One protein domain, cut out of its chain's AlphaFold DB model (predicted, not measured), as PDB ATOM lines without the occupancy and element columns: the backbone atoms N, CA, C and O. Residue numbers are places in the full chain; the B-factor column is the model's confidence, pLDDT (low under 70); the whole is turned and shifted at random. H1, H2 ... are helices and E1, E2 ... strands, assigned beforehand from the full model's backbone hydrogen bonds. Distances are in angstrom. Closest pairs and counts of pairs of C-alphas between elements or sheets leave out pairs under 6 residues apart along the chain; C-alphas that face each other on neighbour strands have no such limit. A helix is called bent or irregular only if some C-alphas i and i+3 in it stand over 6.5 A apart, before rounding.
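This is residues 45 to 163 of the 207 residues of an uncharacterized protein of Orbilia oligospora (UniProt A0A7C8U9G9). Two long helices, H1 and arm H2b of H2, run side by side as a rod, with arm H2a at one end and H3, H4 and antiparallel strands E1 and E2 at the other. The printed part has 119 residues, mostly helix, ordered H1, H2, H3, E1, H4, E2. It is only just extended, close to loose: radius of gyration of the C-alphas 20.7 A, spans 65 by 29 by 20 A.

H1, residues 45 to 72, touches H2b, residues 87 to 128, opposite ways at a shallow tilt of 24 degrees; their closest C-alphas, Pro 50 and Ala 117, are 5.3 A apart. H2, assigned as one helix by its hydrogen bonds, is bent: C-alphas 84 and 87 are 9.5 A apart. H1 has 19 of 24 O i to N i+4 pairs within hydrogen-bond range, H2b 34 of 38. Between E1, residues 139 to 141, and E2, residues 153 to 156, O 140 and N 154 are 2.8 A apart.

H1, 40.3 A long, begins at C-alpha 45 (13.262, -37.779, 10.900); H2b, 56.4 A, ends at C-alpha 128 (1.677, -32.435, 10.006).

The printed part has no cut and no long link. Residues 137 to 139, 143 to 147 and 154 to 163 have pLDDT under 70.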
ATOM      1  N   PRO A  45      12.165 -37.739  11.874       86.06
ATOM      2  CA  PRO A  45      13.262 -37.779  10.900       86.06
ATOM      3  C   PRO A  45      12.873 -37.335   9.486       86.06
ATOM      4  O   PRO A  45      13.721 -36.858   8.733       86.06
ATOM      5  N   SER A  46      11.598 -37.471   9.106       85.12
ATOM      6  CA  SER A  46      11.092 -37.009   7.809       85.12
ATOM      7  C   SER A  46      11.298 -35.507   7.609       85.12
ATOM      8  O   SER A  46      11.681 -35.101   6.512       85.12
ATOM      9  N   LEU A  47      11.153 -34.703   8.669       87.12
ATOM     10  CA  LEU A  47      11.372 -33.253   8.647       87.12
ATOM     11  C   LEU A  47      12.847 -32.879   8.486       87.12
ATOM     12  O   LEU A  47      13.162 -31.799   8.004       87.12
ATOM     13  N   GLN A  48      13.768 -33.764   8.862       89.56
ATOM     14  CA  GLN A  48      15.204 -33.484   8.808       89.56
ATOM     15  C   GLN A  48      15.786 -33.720   7.411       89.56
ATOM     16  O   GLN A  48      16.801 -33.125   7.044       89.56
ATOM     17  N   ARG A  49      15.146 -34.582   6.608       88.19
ATOM     18  CA  ARG A  49      15.631 -34.988   5.277       88.19
ATOM     19  C   ARG A  49      15.935 -33.808   4.340       88.19
ATOM     20  O   ARG A  49      16.994 -33.857   3.710       88.19
ATOM     21  N   PRO A  50      15.087 -32.762   4.219       87.94
ATOM     22  CA  PRO A  50      15.375 -31.617   3.352       87.94
ATOM     23  C   PRO A  50      16.668 -30.900   3.736       87.94
ATOM     24  O   PRO A  50      17.443 -30.536   2.855       87.94
ATOM     25  N   LEU A  51      16.936 -30.755   5.037       88.06
ATOM     26  CA  LEU A  51      18.136 -30.091   5.546       88.06
ATOM     27  C   LEU A  51      19.378 -30.968   5.371       88.06
ATOM     28  O   LEU A  51      20.386 -30.497   4.847       88.06
ATOM     29  N   TRP A  52      19.291 -32.262   5.697       90.31
ATOM     30  CA  TRP A  52      20.401 -33.206   5.523       90.31
ATOM     31  C   TRP A  52      20.896 -33.288   4.076       90.31
ATOM     32  O   TRP A  52      22.100 -33.324   3.833       90.31
ATOM     33  N   ARG A  53      19.989 -33.221   3.094       90.62
ATOM     34  CA  ARG A  53      20.349 -33.198   1.665       90.62
ATOM     35  C   ARG A  53      21.166 -31.967   1.258       90.62
ATOM     36  O   ARG A  53      21.815 -31.998   0.215       90.62
ATOM     37  N   LYS A  54      21.134 -30.887   2.043       91.75
ATOM     38  CA  LYS A  54      21.888 -29.652   1.785       91.75
ATOM     39  C   LYS A  54      23.195 -29.558   2.569       91.75
ATOM     40  O   LYS A  54      23.994 -28.674   2.269       91.75
ATOM     41  N   VAL A  55      23.459 -30.476   3.501       92.31
ATOM     42  CA  VAL A  55      24.701 -30.489   4.294       92.31
ATOM     43  C   VAL A  55      25.920 -30.672   3.395       92.31
ATOM     44  O   VAL A  55      26.813 -29.832   3.417       92.31
ATOM     45  N   LEU A  56      25.933 -31.705   2.546       93.62
ATOM     46  CA  LEU A  56      27.074 -31.977   1.667       93.62
ATOM     47  C   LEU A  56      27.368 -30.815   0.690       93.62
ATOM     48  O   LEU A  56      28.513 -30.363   0.664       93.62
ATOM     49  N   PRO A  57      26.382 -30.255  -0.044       93.25
ATOM     50  CA  PRO A  57      26.595 -29.045  -0.846       93.25
ATOM     51  C   PRO A  57      27.146 -27.860  -0.046       93.25
ATOM     52  O   PRO A  57      28.002 -27.131  -0.540       93.25
ATOM     53  N   THR A  58      26.689 -27.678   1.196       93.19
ATOM     54  CA  THR A  58      27.140 -26.574   2.056       93.19
ATOM     55  C   THR A  58      28.576 -26.775   2.538       93.19
ATOM     56  O   THR A  58      29.329 -25.809   2.583       93.19
ATOM     57  N   ILE A  59      28.983 -28.013   2.837       96.19
ATOM     58  CA  ILE A  59      30.373 -28.348   3.184       96.19
ATOM     59  C   ILE A  59      31.298 -28.139   1.981       96.19
ATOM     60  O   ILE A  59      32.371 -27.564   2.112       96.19
ATOM     61  N   LEU A  60      30.891 -28.574   0.788       96.69
ATOM     62  CA  LEU A  60      31.697 -28.359  -0.417       96.69
ATOM     63  C   LEU A  60      31.851 -26.865  -0.719       96.69
ATOM     64  O   LEU A  60      32.957 -26.398  -0.982       96.69
ATOM     65  N   LEU A  61      30.754 -26.107  -0.615       94.75
ATOM     66  CA  LEU A  61      30.785 -24.654  -0.733       94.75
ATOM     67  C   LEU A  61      31.713 -24.028   0.314       94.75
ATOM     68  O   LEU A  61      32.498 -23.150  -0.035       94.75
ATOM     69  N   SER A  62      31.651 -24.470   1.575       94.75
ATOM     70  CA  SER A  62      32.481 -23.896   2.633       94.75
ATOM     71  C   SER A  62      33.964 -24.118   2.383       94.75
ATOM     72  O   SER A  62      34.730 -23.164   2.481       94.75
ATOM     73  N   VAL A  63      34.363 -25.324   1.977       97.88
ATOM     74  CA  VAL A  63      35.756 -25.627   1.626       97.88
ATOM     75  C   VAL A  63      36.231 -24.731   0.485       97.88
ATOM     76  O   VAL A  63      37.269 -24.085   0.613       97.88
ATOM     77  N   VAL A  64      35.462 -24.632  -0.604       96.75
ATOM     78  CA  VAL A  64      35.837 -23.815  -1.769       96.75
ATOM     79  C   VAL A  64      35.970 -22.338  -1.399       96.75
ATOM     80  O   VAL A  64      36.963 -21.705  -1.761       96.75
ATOM     81  N   VAL A  65      35.002 -21.789  -0.663       93.88
ATOM     82  CA  VAL A  65      35.010 -20.373  -0.266       93.88
ATOM     83  C   VAL A  65      36.162 -20.082   0.689       93.88
ATOM     84  O   VAL A  65      36.891 -19.125   0.451       93.88
ATOM     85  N   ILE A  66      36.363 -20.907   1.721       95.31
ATOM     86  CA  ILE A  66      37.436 -20.712   2.704       95.31
ATOM     87  C   ILE A  66      38.797 -20.773   2.015       95.31
ATOM     88  O   ILE A  66      39.594 -19.858   2.184       95.31
ATOM     89  N   VAL A  67      39.062 -21.800   1.201       96.94
ATOM     90  CA  VAL A  67      40.350 -21.929   0.497       96.94
ATOM     91  C   VAL A  67      40.593 -20.735  -0.426       96.94
ATOM     92  O   VAL A  67      41.686 -20.173  -0.424       96.94
ATOM     93  N   SER A  68      39.572 -20.307  -1.171       91.81
ATOM     94  CA  SER A  68      39.684 -19.159  -2.080       91.81
ATOM     95  C   SER A  68      39.931 -17.851  -1.322       91.81
ATOM     96  O   SER A  68      40.796 -17.073  -1.712       91.81
ATOM     97  N   MET A  69      39.213 -17.619  -0.220       90.94
ATOM     98  CA  MET A  69      39.405 -16.445   0.634       90.94
ATOM     99  C   MET A  69      40.797 -16.447   1.265       90.94
ATOM    100  O   MET A  69      41.516 -15.465   1.140       90.94
ATOM    101  N   PHE A  70      41.252 -17.565   1.834       94.06
ATOM    102  CA  PHE A  70      42.614 -17.657   2.365       94.06
ATOM    103  C   PHE A  70      43.687 -17.435   1.301       94.06
ATOM    104  O   PHE A  70      44.698 -16.803   1.580       94.06
ATOM    105  N   PHE A  71      43.483 -17.922   0.081       93.19
ATOM    106  CA  PHE A  71      44.447 -17.707  -0.992       93.19
ATOM    107  C   PHE A  71      44.532 -16.232  -1.417       93.19
ATOM    108  O   PHE A  71      45.620 -15.732  -1.691       93.19
ATOM    109  N   VAL A  72      43.396 -15.530  -1.460       87.19
ATOM    110  CA  VAL A  72      43.309 -14.163  -2.000       87.19
ATOM    111  C   VAL A  72      43.507 -13.090  -0.929       87.19
ATOM    112  O   VAL A  72      44.239 -12.129  -1.157       87.19
ATOM    113  N   THR A  73      42.839 -13.210   0.218       86.25
ATOM    114  CA  THR A  73      42.724 -12.122   1.200       86.25
ATOM    115  C   THR A  73      43.693 -12.263   2.362       86.25
ATOM    116  O   THR A  73      44.180 -11.244   2.839       86.25
ATOM    117  N   TYR A  74      44.057 -13.483   2.779       89.62
ATOM    118  CA  TYR A  74      44.850 -13.696   3.998       89.62
ATOM    119  C   TYR A  74      46.180 -12.940   4.002       89.62
ATOM    120  O   TYR A  74      46.465 -12.227   4.961       89.62
ATOM    121  N   LEU A  75      46.992 -13.071   2.948       91.00
ATOM    122  CA  LEU A  75      48.319 -12.451   2.922       91.00
ATOM    123  C   LEU A  75      48.240 -10.910   2.864       91.00
ATOM    124  O   LEU A  75      48.881 -10.269   3.701       91.00
ATOM    125  N   PRO A  76      47.426 -10.292   1.980       86.56
ATOM    126  CA  PRO A  76      47.182  -8.847   2.030       86.56
ATOM    127  C   PRO A  76      46.630  -8.361   3.380       86.56
ATOM    128  O   PRO A  76      47.067  -7.336   3.900       86.56
ATOM    129  N   GLN A  77      45.693  -9.102   3.974       87.25
ATOM    130  CA  GLN A  77      45.016  -8.741   5.220       87.25
ATOM    131  C   GLN A  77      45.950  -8.844   6.429       87.25
ATOM    132  O   GLN A  77      45.991  -7.926   7.245       87.25
ATOM    133  N   ALA A  78      46.769  -9.896   6.503       87.38
ATOM    134  CA  ALA A  78      47.813 -10.048   7.512       87.38
ATOM    135  C   ALA A  78      48.870  -8.940   7.412       87.38
ATOM    136  O   ALA A  78      49.291  -8.400   8.436       87.38
ATOM    137  N   ALA A  79      49.263  -8.552   6.194       87.81
ATOM    138  CA  ALA A  79      50.210  -7.460   5.986       87.81
ATOM    139  C   ALA A  79      49.662  -6.122   6.505       87.81
ATOM    140  O   ALA A  79      50.363  -5.413   7.223       87.81
ATOM    141  N   ILE A  80      48.394  -5.805   6.214       82.81
ATOM    142  CA  ILE A  80      47.733  -4.596   6.730       82.81
ATOM    143  C   ILE A  80      47.603  -4.650   8.259       82.81
ATOM    144  O   ILE A  80      47.930  -3.681   8.942       82.81
ATOM    145  N   LEU A  81      47.169  -5.786   8.810       82.19
ATOM    146  CA  LEU A  81      46.992  -5.957  10.255       82.19
ATOM    147  C   LEU A  81      48.315  -5.896  11.021       82.19
ATOM    148  O   LEU A  81      48.318  -5.471  12.168       82.19
ATOM    149  N   THR A  82      49.448  -6.237  10.401       86.88
ATOM    150  CA  THR A  82      50.767  -6.170  11.057       86.88
ATOM    151  C   THR A  82      51.128  -4.742  11.474       86.88
ATOM    152  O   THR A  82      51.796  -4.557  12.488       86.88
ATOM    153  N   PHE A  83      50.632  -3.720  10.765       84.88
ATOM    154  CA  PHE A  83      50.839  -2.318  11.147       84.88
ATOM    155  C   PHE A  83      50.095  -1.909  12.426       84.88
ATOM    156  O   PHE A  83      50.492  -0.940  13.067       84.88
ATOM    157  N   VAL A  84      49.026  -2.623  12.792       81.00
ATOM    158  CA  VAL A  84      48.177  -2.298  13.951       81.00
ATOM    159  C   VAL A  84      48.426  -3.271  15.103       81.00
ATOM    160  O   VAL A  84      48.655  -2.854  16.234       81.00
ATOM    161  N   ASP A  85      48.427  -4.565  14.796       75.50
ATOM    162  CA  ASP A  85      48.431  -5.659  15.764       75.50
ATOM    163  C   ASP A  85      49.822  -6.295  15.944       75.50
ATOM    164  O   ASP A  85      50.023  -7.133  16.825       75.50
ATOM    165  N   GLY A  86      50.812  -5.929  15.121       82.81
ATOM    166  CA  GLY A  86      52.171  -6.461  15.223       82.81
ATOM    167  C   GLY A  86      52.234  -7.987  15.013       82.81
ATOM    168  O   GLY A  86      51.577  -8.510  14.114       82.81
ATOM    169  N   PRO A  87      53.013  -8.746  15.812       84.56
ATOM    170  CA  PRO A  87      53.239 -10.181  15.586       84.56
ATOM    171  C   PRO A  87      51.986 -11.070  15.633       84.56
ATOM    172  O   PRO A  87      51.983 -12.145  15.036       84.56
ATOM    173  N   ILE A  88      50.918 -10.648  16.324       88.25
ATOM    174  CA  ILE A  88      49.662 -11.419  16.419       88.25
ATOM    175  C   ILE A  88      48.737 -11.213  15.206       88.25
ATOM    176  O   ILE A  88      47.731 -11.914  15.073       88.25
ATOM    177  N   ALA A  89      49.093 -10.305  14.288       85.56
ATOM    178  CA  ALA A  89      48.304  -9.960  13.106       85.56
ATOM    179  C   ALA A  89      47.951 -11.163  12.223       85.56
ATOM    180  O   ALA A  89      46.860 -11.207  11.664       85.56
ATOM    181  N   PHE A  90      48.831 -12.162  12.124       89.12
ATOM    182  CA  PHE A  90      48.579 -13.372  11.336       89.12
ATOM    183  C   PHE A  90      47.401 -14.190  11.887       89.12
ATOM    184  O   PHE A  90      46.579 -14.696  11.125       89.12
ATOM    185  N   VAL A  91      47.273 -14.280  13.217       88.88
ATOM    186  CA  VAL A  91      46.164 -14.990  13.872       88.88
ATOM    187  C   VAL A  91      44.863 -14.201  13.721       88.88
ATOM    188  O   VAL A  91      43.840 -14.773  13.343       88.88
ATOM    189  N   ASN A  92      44.913 -12.884  13.937       82.25
ATOM    190  CA  ASN A  92      43.753 -12.005  13.766       82.25
ATOM    191  C   ASN A  92      43.259 -11.997  12.313       82.25
ATOM    192  O   ASN A  92      42.056 -12.090  12.069       82.25
ATOM    193  N   ALA A  93      44.177 -11.970  11.344       86.25
ATOM    194  CA  ALA A  93      43.854 -12.073   9.928       86.25
ATOM    195  C   ALA A  93      43.172 -13.406   9.612       86.25
ATOM    196  O   ALA A  93      42.131 -13.407   8.964       86.25
ATOM    197  N   ALA A  94      43.684 -14.534  10.117       88.56
ATOM    198  CA  ALA A  94      43.043 -15.833   9.919       88.56
ATOM    199  C   ALA A  94      41.607 -15.852  10.474       88.56
ATOM    200  O   ALA A  94      40.687 -16.293   9.786       88.56
ATOM    201  N   MET A  95      41.389 -15.330  11.687       87.44
ATOM    202  CA  MET A  95      40.048 -15.228  12.276       87.44
ATOM    203  C   MET A  95      39.105 -14.358  11.437       87.44
ATOM    204  O   MET A  95      37.944 -14.724  11.233       87.44
ATOM    205  N   LEU A  96      39.599 -13.230  10.923       85.75
ATOM    206  CA  LEU A  96      38.802 -12.309  10.120       85.75
ATOM    207  C   LEU A  96      38.428 -12.922   8.762       85.75
ATOM    208  O   LEU A  96      37.256 -12.897   8.390       85.75
ATOM    209  N   VAL A  97      39.372 -13.594   8.098       86.25
ATOM    210  CA  VAL A  97      39.122 -14.359   6.866       86.25
ATOM    211  C   VAL A  97      38.067 -15.448   7.090       86.25
ATOM    212  O   VAL A  97      37.173 -15.611   6.257       86.25
ATOM    213  N   LEU A  98      38.109 -16.177   8.216       90.94
ATOM    214  CA  LEU A  98      37.071 -17.164   8.562       90.94
ATOM    215  C   LEU A  98      35.694 -16.508   8.725       90.94
ATOM    216  O   LEU A  98      34.701 -17.036   8.219       90.94
ATOM    217  N   SER A  99      35.626 -15.369   9.420       85.38
ATOM    218  CA  SER A  99      34.381 -14.626   9.649       85.38
ATOM    219  C   SER A  99      33.763 -14.132   8.335       85.38
ATOM    220  O   SER A  99      32.583 -14.380   8.056       85.38
ATOM    221  N   GLU A 100      34.573 -13.520   7.471       83.19
ATOM    222  CA  GLU A 100      34.159 -13.059   6.143       83.19
ATOM    223  C   GLU A 100      33.696 -14.231   5.265       83.19
ATOM    224  O   GLU A 100      32.599 -14.191   4.697       83.19
ATOM    225  N   SER A 101      34.469 -15.323   5.249       87.44
ATOM    226  CA  SER A 101      34.125 -16.558   4.537       87.44
ATOM    227  C   SER A 101      32.792 -17.128   5.011       87.44
ATOM    228  O   SER A 101      31.951 -17.478   4.187       87.44
ATOM    229  N   SER A 102      32.551 -17.189   6.326       86.75
ATOM    230  CA  SER A 102      31.297 -17.707   6.888       86.75
ATOM    231  C   SER A 102      30.080 -16.915   6.409       86.75
ATOM    232  O   SER A 102      29.035 -17.490   6.092       86.75
ATOM    233  N   THR A 103      30.238 -15.597   6.270       83.06
ATOM    234  CA  THR A 103      29.158 -14.732   5.808       83.06
ATOM    235  C   THR A 103      28.903 -14.914   4.314       83.06
ATOM    236  O   THR A 103      27.746 -15.006   3.899       83.06
ATOM    237  N   LEU A 104      29.961 -15.049   3.511       83.44
ATOM    238  CA  LEU A 104      29.839 -15.382   2.090       83.44
ATOM    239  C   LEU A 104      29.188 -16.753   1.878       83.44
ATOM    240  O   LEU A 104      28.270 -16.874   1.067       83.44
ATOM    241  N   ILE A 105      29.591 -17.772   2.642       88.88
ATOM    242  CA  ILE A 105      28.985 -19.111   2.608       88.88
ATOM    243  C   ILE A 105      27.496 -19.026   2.938       88.88
ATOM    244  O   ILE A 105      26.675 -19.613   2.230       88.88
ATOM    245  N   LEU A 106      27.121 -18.285   3.983       85.94
ATOM    246  CA  LEU A 106      25.723 -18.095   4.367       85.94
ATOM    247  C   LEU A 106      24.920 -17.420   3.252       85.94
ATOM    248  O   LEU A 106      23.817 -17.860   2.936       85.94
ATOM    249  N   LEU A 107      25.466 -16.370   2.645       81.62
ATOM    250  CA  LEU A 107      24.804 -15.626   1.579       81.62
ATOM    251  C   LEU A 107      24.584 -16.497   0.334       81.62
ATOM    252  O   LEU A 107      23.468 -16.562  -0.184       81.62
ATOM    253  N   ILE A 108      25.627 -17.198  -0.113       84.00
ATOM    254  CA  ILE A 108      25.568 -18.063  -1.296       84.00
ATOM    255  C   ILE A 108      24.650 -19.266  -1.038       84.00
ATOM    256  O   ILE A 108      23.786 -19.570  -1.858       84.00
ATOM    257  N   SER A 109      24.780 -19.928   0.117       88.12
ATOM    258  CA  SER A 109      23.942 -21.087   0.462       88.12
ATOM    259  C   SER A 109      22.465 -20.717   0.590       88.12
ATOM    260  O   SER A 109      21.615 -21.465   0.101       88.12
ATOM    261  N   LYS A 110      22.141 -19.552   1.170       84.00
ATOM    262  CA  LYS A 110      20.778 -19.001   1.176       84.00
ATOM    263  C   LYS A 110      20.241 -18.780  -0.223       84.00
ATOM    264  O   LYS A 110      19.139 -19.233  -0.512       84.00
ATOM    265  N   TRP A 111      21.035 -18.152  -1.088       79.94
ATOM    266  CA  TRP A 111      20.615 -17.860  -2.453       79.94
ATOM    267  C   TRP A 111      20.322 -19.119  -3.273       79.94
ATOM    268  O   TRP A 111      19.379 -19.131  -4.064       79.94
ATOM    269  N   TRP A 112      21.112 -20.176  -3.090       81.69
ATOM    270  CA  TRP A 112      20.991 -21.376  -3.909       81.69
ATOM    271  C   TRP A 112      20.067 -22.459  -3.357       81.69
ATOM    272  O   TRP A 112      19.408 -23.124  -4.155       81.69
ATOM    273  N   TRP A 113      20.032 -22.713  -2.044       84.56
ATOM    274  CA  TRP A 113      19.299 -23.890  -1.551       84.56
ATOM    275  C   TRP A 113      18.788 -23.860  -0.115       84.56
ATOM    276  O   TRP A 113      17.885 -24.639   0.198       84.56
ATOM    277  N   LEU A 114      19.373 -23.066   0.781       85.31
ATOM    278  CA  LEU A 114      19.048 -23.145   2.206       85.31
ATOM    279  C   LEU A 114      17.619 -22.663   2.464       85.31
ATOM    280  O   LEU A 114      16.859 -23.342   3.149       85.31
ATOM    281  N   ASP A 115      17.234 -21.560   1.825       83.94
ATOM    282  CA  ASP A 115      15.888 -20.995   1.895       83.94
ATOM    283  C   ASP A 115      14.824 -21.993   1.424       83.94
ATOM    284  O   ASP A 115      13.778 -22.163   2.057       83.94
ATOM    285  N   ASP A 116      15.119 -22.722   0.345       83.50
ATOM    286  CA  ASP A 116      14.206 -23.728  -0.171       83.50
ATOM    287  C   ASP A 116      13.989 -24.871   0.824       83.50
ATOM    288  O   ASP A 116      12.843 -25.283   1.036       83.50
ATOM    289  N   ALA A 117      15.071 -25.359   1.434       86.81
ATOM    290  CA  ALA A 117      15.013 -26.429   2.420       86.81
ATOM    291  C   ALA A 117      14.272 -25.983   3.688       86.81
ATOM    292  O   ALA A 117      13.418 -26.718   4.180       86.81
ATOM    293  N   THR A 118      14.518 -24.765   4.180       86.44
ATOM    294  CA  THR A 118      13.829 -24.217   5.358       86.44
ATOM    295  C   THR A 118      12.323 -24.114   5.139       86.44
ATOM    296  O   THR A 118      11.554 -24.581   5.979       86.44
ATOM    297  N   VAL A 119      11.885 -23.578   3.995       85.06
ATOM    298  CA  VAL A 119      10.449 -23.507   3.679       85.06
ATOM    299  C   VAL A 119       9.847 -24.905   3.526       85.06
ATOM    300  O   VAL A 119       8.677 -25.108   3.810       85.06
ATOM    301  N   GLU A 120      10.625 -25.907   3.110       87.06
ATOM    302  CA  GLU A 120      10.102 -27.269   2.928       87.06
ATOM    303  C   GLU A 120       9.819 -27.928   4.271       87.06
ATOM    304  O   GLU A 120       8.773 -28.550   4.439       87.06
ATOM    305  N   VAL A 121      10.717 -27.728   5.236       89.06
ATOM    306  CA  VAL A 121      10.503 -28.153   6.620       89.06
ATOM    307  C   VAL A 121       9.316 -27.416   7.233       89.06
ATOM    308  O   VAL A 121       8.480 -28.049   7.872       89.06
ATOM    309  N   PHE A 122       9.203 -26.105   7.008       87.38
ATOM    310  CA  PHE A 122       8.088 -25.309   7.516       87.38
ATOM    311  C   PHE A 122       6.735 -25.793   6.974       87.38
ATOM    312  O   PHE A 122       5.834 -26.102   7.756       87.38
ATOM    313  N   ASP A 123       6.616 -25.952   5.653       86.25
ATOM    314  CA  ASP A 123       5.401 -26.465   5.013       86.25
ATOM    315  C   ASP A 123       5.058 -27.871   5.528       86.25
ATOM    316  O   ASP A 123       3.899 -28.175   5.811       86.25
ATOM    317  N   ALA A 124       6.064 -28.737   5.685       87.12
ATOM    318  CA  ALA A 124       5.872 -30.094   6.184       87.12
ATOM    319  C   ALA A 124       5.347 -30.119   7.626       87.12
ATOM    320  O   ALA A 124       4.470 -30.927   7.939       87.12
ATOM    321  N   VAL A 125       5.840 -29.225   8.491       88.94
ATOM    322  CA  VAL A 125       5.335 -29.069   9.863       88.94
ATOM    323  C   VAL A 125       3.881 -28.602   9.852       88.94
ATOM    324  O   VAL A 125       3.062 -29.177  10.566       88.94
ATOM    325  N   LEU A 126       3.522 -27.622   9.017       86.62
ATOM    326  CA  LEU A 126       2.136 -27.152   8.909       86.62
ATOM    327  C   LEU A 126       1.189 -28.258   8.431       86.62
ATOM    328  O   LEU A 126       0.116 -28.441   9.008       86.62
ATOM    329  N   VAL A 127       1.598 -29.044   7.431       86.81
ATOM    330  CA  VAL A 127       0.828 -30.211   6.974       86.81
ATOM    331  C   VAL A 127       0.674 -31.243   8.096       86.81
ATOM    332  O   VAL A 127      -0.416 -31.781   8.278       86.81
ATOM    333  N   GLN A 128       1.728 -31.501   8.877       85.50
ATOM    334  CA  GLN A 128       1.677 -32.435  10.006       85.50
ATOM    335  C   GLN A 128       0.744 -31.958  11.131       85.50
ATOM    336  O   GLN A 128       0.116 -32.785  11.788       85.50
ATOM    337  N   GLN A 129       0.621 -30.644  11.328       85.94
ATOM    338  CA  GLN A 129      -0.270 -30.022  12.312       85.94
ATOM    339  C   GLN A 129      -1.697 -29.777  11.779       85.94
ATOM    340  O   GLN A 129      -2.471 -29.052  12.396       85.94
ATOM    341  N   ASN A 130      -2.061 -30.371  10.634       82.44
ATOM    342  CA  ASN A 130      -3.356 -30.195   9.957       82.44
ATOM    343  C   ASN A 130      -3.674 -28.745   9.537       82.44
ATOM    344  O   ASN A 130      -4.821 -28.413   9.251       82.44
ATOM    345  N   GLN A 131      -2.660 -27.887   9.425       82.06
ATOM    346  CA  GLN A 131      -2.770 -26.497   8.963       82.06
ATOM    347  C   GLN A 131      -2.582 -26.399   7.437       82.06
ATOM    348  O   GLN A 131      -1.880 -25.530   6.918       82.06
ATOM    349  N   THR A 132      -3.191 -27.320   6.687       76.31
ATOM    350  CA  THR A 132      -3.008 -27.453   5.230       76.31
ATOM    351  C   THR A 132      -3.547 -26.257   4.445       76.31
ATOM    352  O   THR A 132      -2.992 -25.924   3.400       76.31
ATOM    353  N   ALA A 133      -4.560 -25.561   4.969       76.38
ATOM    354  CA  ALA A 133      -5.117 -24.345   4.369       76.38
ATOM    355  C   ALA A 133      -4.096 -23.194   4.261       76.38
ATOM    356  O   ALA A 133      -4.197 -22.364   3.361       76.38
ATOM    357  N   LEU A 134      -3.091 -23.151   5.145       73.62
ATOM    358  CA  LEU A 134      -2.026 -22.143   5.099       73.62
ATOM    359  C   LEU A 134      -0.965 -22.471   4.037       73.62
ATOM    360  O   LEU A 134      -0.360 -21.571   3.460       73.62
ATOM    361  N   VAL A 135      -0.761 -23.759   3.748       76.50
ATOM    362  CA  VAL A 135       0.229 -24.240   2.771       76.50
ATOM    363  C   VAL A 135      -0.331 -24.199   1.346       76.50
ATOM    364  O   VAL A 135       0.396 -23.864   0.409       76.50
ATOM    365  N   SER A 136      -1.631 -24.469   1.175       73.00
ATOM    366  CA  SER A 136      -2.299 -24.469  -0.135       73.00
ATOM    367  C   SER A 136      -2.288 -23.104  -0.830       73.00
ATOM    368  O   SER A 136      -2.393 -23.041  -2.052       73.00
ATOM    369  N   ALA A 137      -2.100 -22.013  -0.078       69.31
ATOM    370  CA  ALA A 137      -1.953 -20.662  -0.618       69.31
ATOM    371  C   ALA A 137      -0.620 -20.431  -1.366       69.31
ATOM    372  O   ALA A 137      -0.537 -19.541  -2.211       69.31
ATOM    373  N   GLY A 138       0.433 -21.202  -1.063       63.50
ATOM    374  CA  GLY A 138       1.779 -21.031  -1.637       63.50
ATOM    375  C   GLY A 138       2.317 -22.239  -2.413       63.50
ATOM    376  O   GLY A 138       3.334 -22.130  -3.112       63.50
ATOM    377  N   ARG A 139       1.661 -23.399  -2.301       69.75
ATOM    378  CA  ARG A 139       2.143 -24.678  -2.831       69.75
ATOM    379  C   ARG A 139       0.984 -25.625  -3.116       69.75
ATOM    380  O   ARG A 139       0.006 -25.656  -2.378       69.75
ATOM    381  N   GLU A 140       1.114 -26.445  -4.153       70.88
ATOM    382  CA  GLU A 140       0.148 -27.517  -4.400       70.88
ATOM    383  C   GLU A 140       0.240 -28.587  -3.304       70.88
ATOM    384  O   GLU A 140       1.339 -29.003  -2.923       70.88
ATOM    385  N   ILE A 141      -0.905 -29.075  -2.828       71.25
ATOM    386  CA  ILE A 141      -0.981 -30.206  -1.898       71.25
ATOM    387  C   ILE A 141      -1.507 -31.407  -2.672       71.25
ATOM    388  O   ILE A 141      -2.581 -31.345  -3.268       71.25
ATOM    389  N   LYS A 142      -0.754 -32.510  -2.670       70.56
ATOM    390  CA  LYS A 142      -1.175 -33.755  -3.316       70.56
ATOM    391  C   LYS A 142      -2.036 -34.567  -2.342       70.56
ATOM    392  O   LYS A 142      -1.503 -35.027  -1.330       70.56
ATOM    393  N   PRO A 143      -3.328 -34.801  -2.640       58.16
ATOM    394  CA  PRO A 143      -4.216 -35.560  -1.754       58.16
ATOM    395  C   PRO A 143      -3.835 -37.047  -1.630       58.16
ATOM    396  O   PRO A 143      -4.266 -37.712  -0.695       58.16
ATOM    397  N   THR A 144      -2.999 -37.565  -2.534       56.81
ATOM    398  CA  THR A 144      -2.560 -38.971  -2.606       56.81
ATOM    399  C   THR A 144      -1.209 -39.265  -1.943       56.81
ATOM    400  O   THR A 144      -0.734 -40.398  -2.016       56.81
ATOM    401  N   GLY A 145      -0.564 -38.287  -1.295       56.09
ATOM    402  CA  GLY A 145       0.651 -38.543  -0.512       56.09
ATOM    403  C   GLY A 145       0.316 -39.380   0.726       56.09
ATOM    404  O   GLY A 145      -0.636 -39.052   1.432       56.09
ATOM    405  N   GLY A 146       1.057 -40.466   0.969       60.84
ATOM    406  CA  GLY A 146       0.833 -41.402   2.079       60.84
ATOM    407  C   GLY A 146       0.976 -40.775   3.478       60.84
ATOM    408  O   GLY A 146       0.778 -39.582   3.687       60.84
ATOM    409  N   SER A 147       1.334 -41.562   4.493       66.19
ATOM    410  CA  SER A 147       1.455 -41.058   5.875       66.19
ATOM    411  C   SER A 147       2.586 -40.035   6.090       66.19
ATOM    412  O   SER A 147       2.580 -39.345   7.107       66.19
ATOM    413  N   ASP A 148       3.531 -39.896   5.151       75.06
ATOM    414  CA  ASP A 148       4.666 -38.966   5.242       75.06
ATOM    415  C   ASP A 148       4.265 -37.533   4.814       75.06
ATOM    416  O   ASP A 148       3.916 -37.330   3.645       75.06
ATOM    417  N   PRO A 149       4.344 -36.515   5.698       71.69
ATOM    418  CA  PRO A 149       3.976 -35.128   5.384       71.69
ATOM    419  C   PRO A 149       4.715 -34.538   4.176       71.69
ATOM    420  O   PRO A 149       4.119 -33.782   3.410       71.69
ATOM    421  N   LEU A 150       5.977 -34.927   3.946       74.19
ATOM    422  CA  LEU A 150       6.752 -34.480   2.778       74.19
ATOM    423  C   LEU A 150       6.149 -34.975   1.461       74.19
ATOM    424  O   LEU A 150       6.170 -34.263   0.462       74.19
ATOM    425  N   SER A 151       5.591 -36.187   1.454       70.94
ATOM    426  CA  SER A 151       5.016 -36.794   0.247       70.94
ATOM    427  C   SER A 151       3.726 -36.107  -0.216       70.94
ATOM    428  O   SER A 151       3.343 -36.226  -1.381       70.94
ATOM    429  N   LYS A 152       3.081 -35.351   0.685       74.06
ATOM    430  CA  LYS A 152       1.886 -34.546   0.407       74.06
ATOM    431  C   LYS A 152       2.221 -33.170  -0.178       74.06
ATOM    432  O   LYS A 152       1.326 -32.508  -0.700       74.06
ATOM    433  N   LEU A 153       3.485 -32.741  -0.133       73.38
ATOM    434  CA  LEU A 153       3.927 -31.467  -0.701       73.38
ATOM    435  C   LEU A 153       4.175 -31.600  -2.212       73.38
ATOM    436  O   LEU A 153       4.968 -32.421  -2.675       73.38
ATOM    437  N   GLY A 154       3.479 -30.782  -2.999       67.75
ATOM    438  CA  GLY A 154       3.621 -30.675  -4.448       67.75
ATOM    439  C   GLY A 154       4.652 -29.632  -4.891       67.75
ATOM    440  O   GLY A 154       5.499 -29.161  -4.116       67.75
ATOM    441  N   LYS A 155       4.593 -29.267  -6.180       65.12
ATOM    442  CA  LYS A 155       5.467 -28.231  -6.746       65.12
ATOM    443  C   LYS A 155       5.121 -26.874  -6.127       65.12
ATOM    444  O   LYS A 155       3.963 -26.571  -5.841       65.12
ATOM    445  N   ARG A 156       6.153 -26.068  -5.875       63.44
ATOM    446  CA  ARG A 156       5.990 -24.704  -5.361       63.44
ATOM    447  C   ARG A 156       5.477 -23.787  -6.455       63.44
ATOM    448  O   ARG A 156       5.968 -23.848  -7.578       63.44
ATOM    449  N   LEU A 157       4.540 -22.920  -6.084       58.00
ATOM    450  CA  LEU A 157       3.943 -21.934  -6.983       58.00
ATOM    451  C   LEU A 157       4.633 -20.563  -6.871       58.00
ATOM    452  O   LEU A 157       4.467 -19.717  -7.744       58.00
ATOM    453  N   LYS A 158       5.448 -20.340  -5.826       59.88
ATOM    454  CA  LYS A 158       6.139 -19.068  -5.569       59.88
ATOM    455  C   LYS A 158       7.577 -19.292  -5.090       59.88
ATOM    456  O   LYS A 158       7.846 -20.251  -4.366       59.88
ATOM    457  N   LYS A 159       8.506 -18.404  -5.481       58.81
ATOM    458  CA  LYS A 159       9.862 -18.379  -4.901       58.81
ATOM    459  C   LYS A 159       9.764 -17.984  -3.419       58.81
ATOM    460  O   LYS A 159       9.039 -17.036  -3.117       58.81
ATOM    461  N   PRO A 160      10.474 -18.683  -2.518       55.94
ATOM    462  CA  PRO A 160      10.262 -18.589  -1.072       55.94
ATOM    463  C   PRO A 160      10.567 -17.199  -0.498       55.94
ATOM    464  O   PRO A 160       9.898 -16.764   0.433       55.94
ATOM    465  N   PHE A 161      11.511 -16.468  -1.096       55.53
ATOM    466  CA  PHE A 161      11.873 -15.115  -0.682       55.53
ATOM    467  C   PHE A 161      12.112 -14.248  -1.926       55.53
ATOM    468  O   PHE A 161      13.222 -14.162  -2.448       55.53
ATOM    469  N   GLY A 162      11.052 -13.629  -2.452       55.84
ATOM    470  CA  GLY A 162      11.198 -12.509  -3.393       55.84
ATOM    471  C   GLY A 162      11.881 -11.323  -2.699       55.84
ATOM    472  O   GLY A 162      11.643 -11.113  -1.512       55.84
ATOM    473  N   ASP A 163      12.760 -10.604  -3.406       53.22
ATOM    474  CA  ASP A 163      13.523  -9.398  -3.002       53.22
ATOM    475  C   ASP A 163      14.322  -9.426  -1.674       53.22
ATOM    476  O   ASP A 163      15.132  -8.533  -1.409       53.22
TER     477      ASP A 163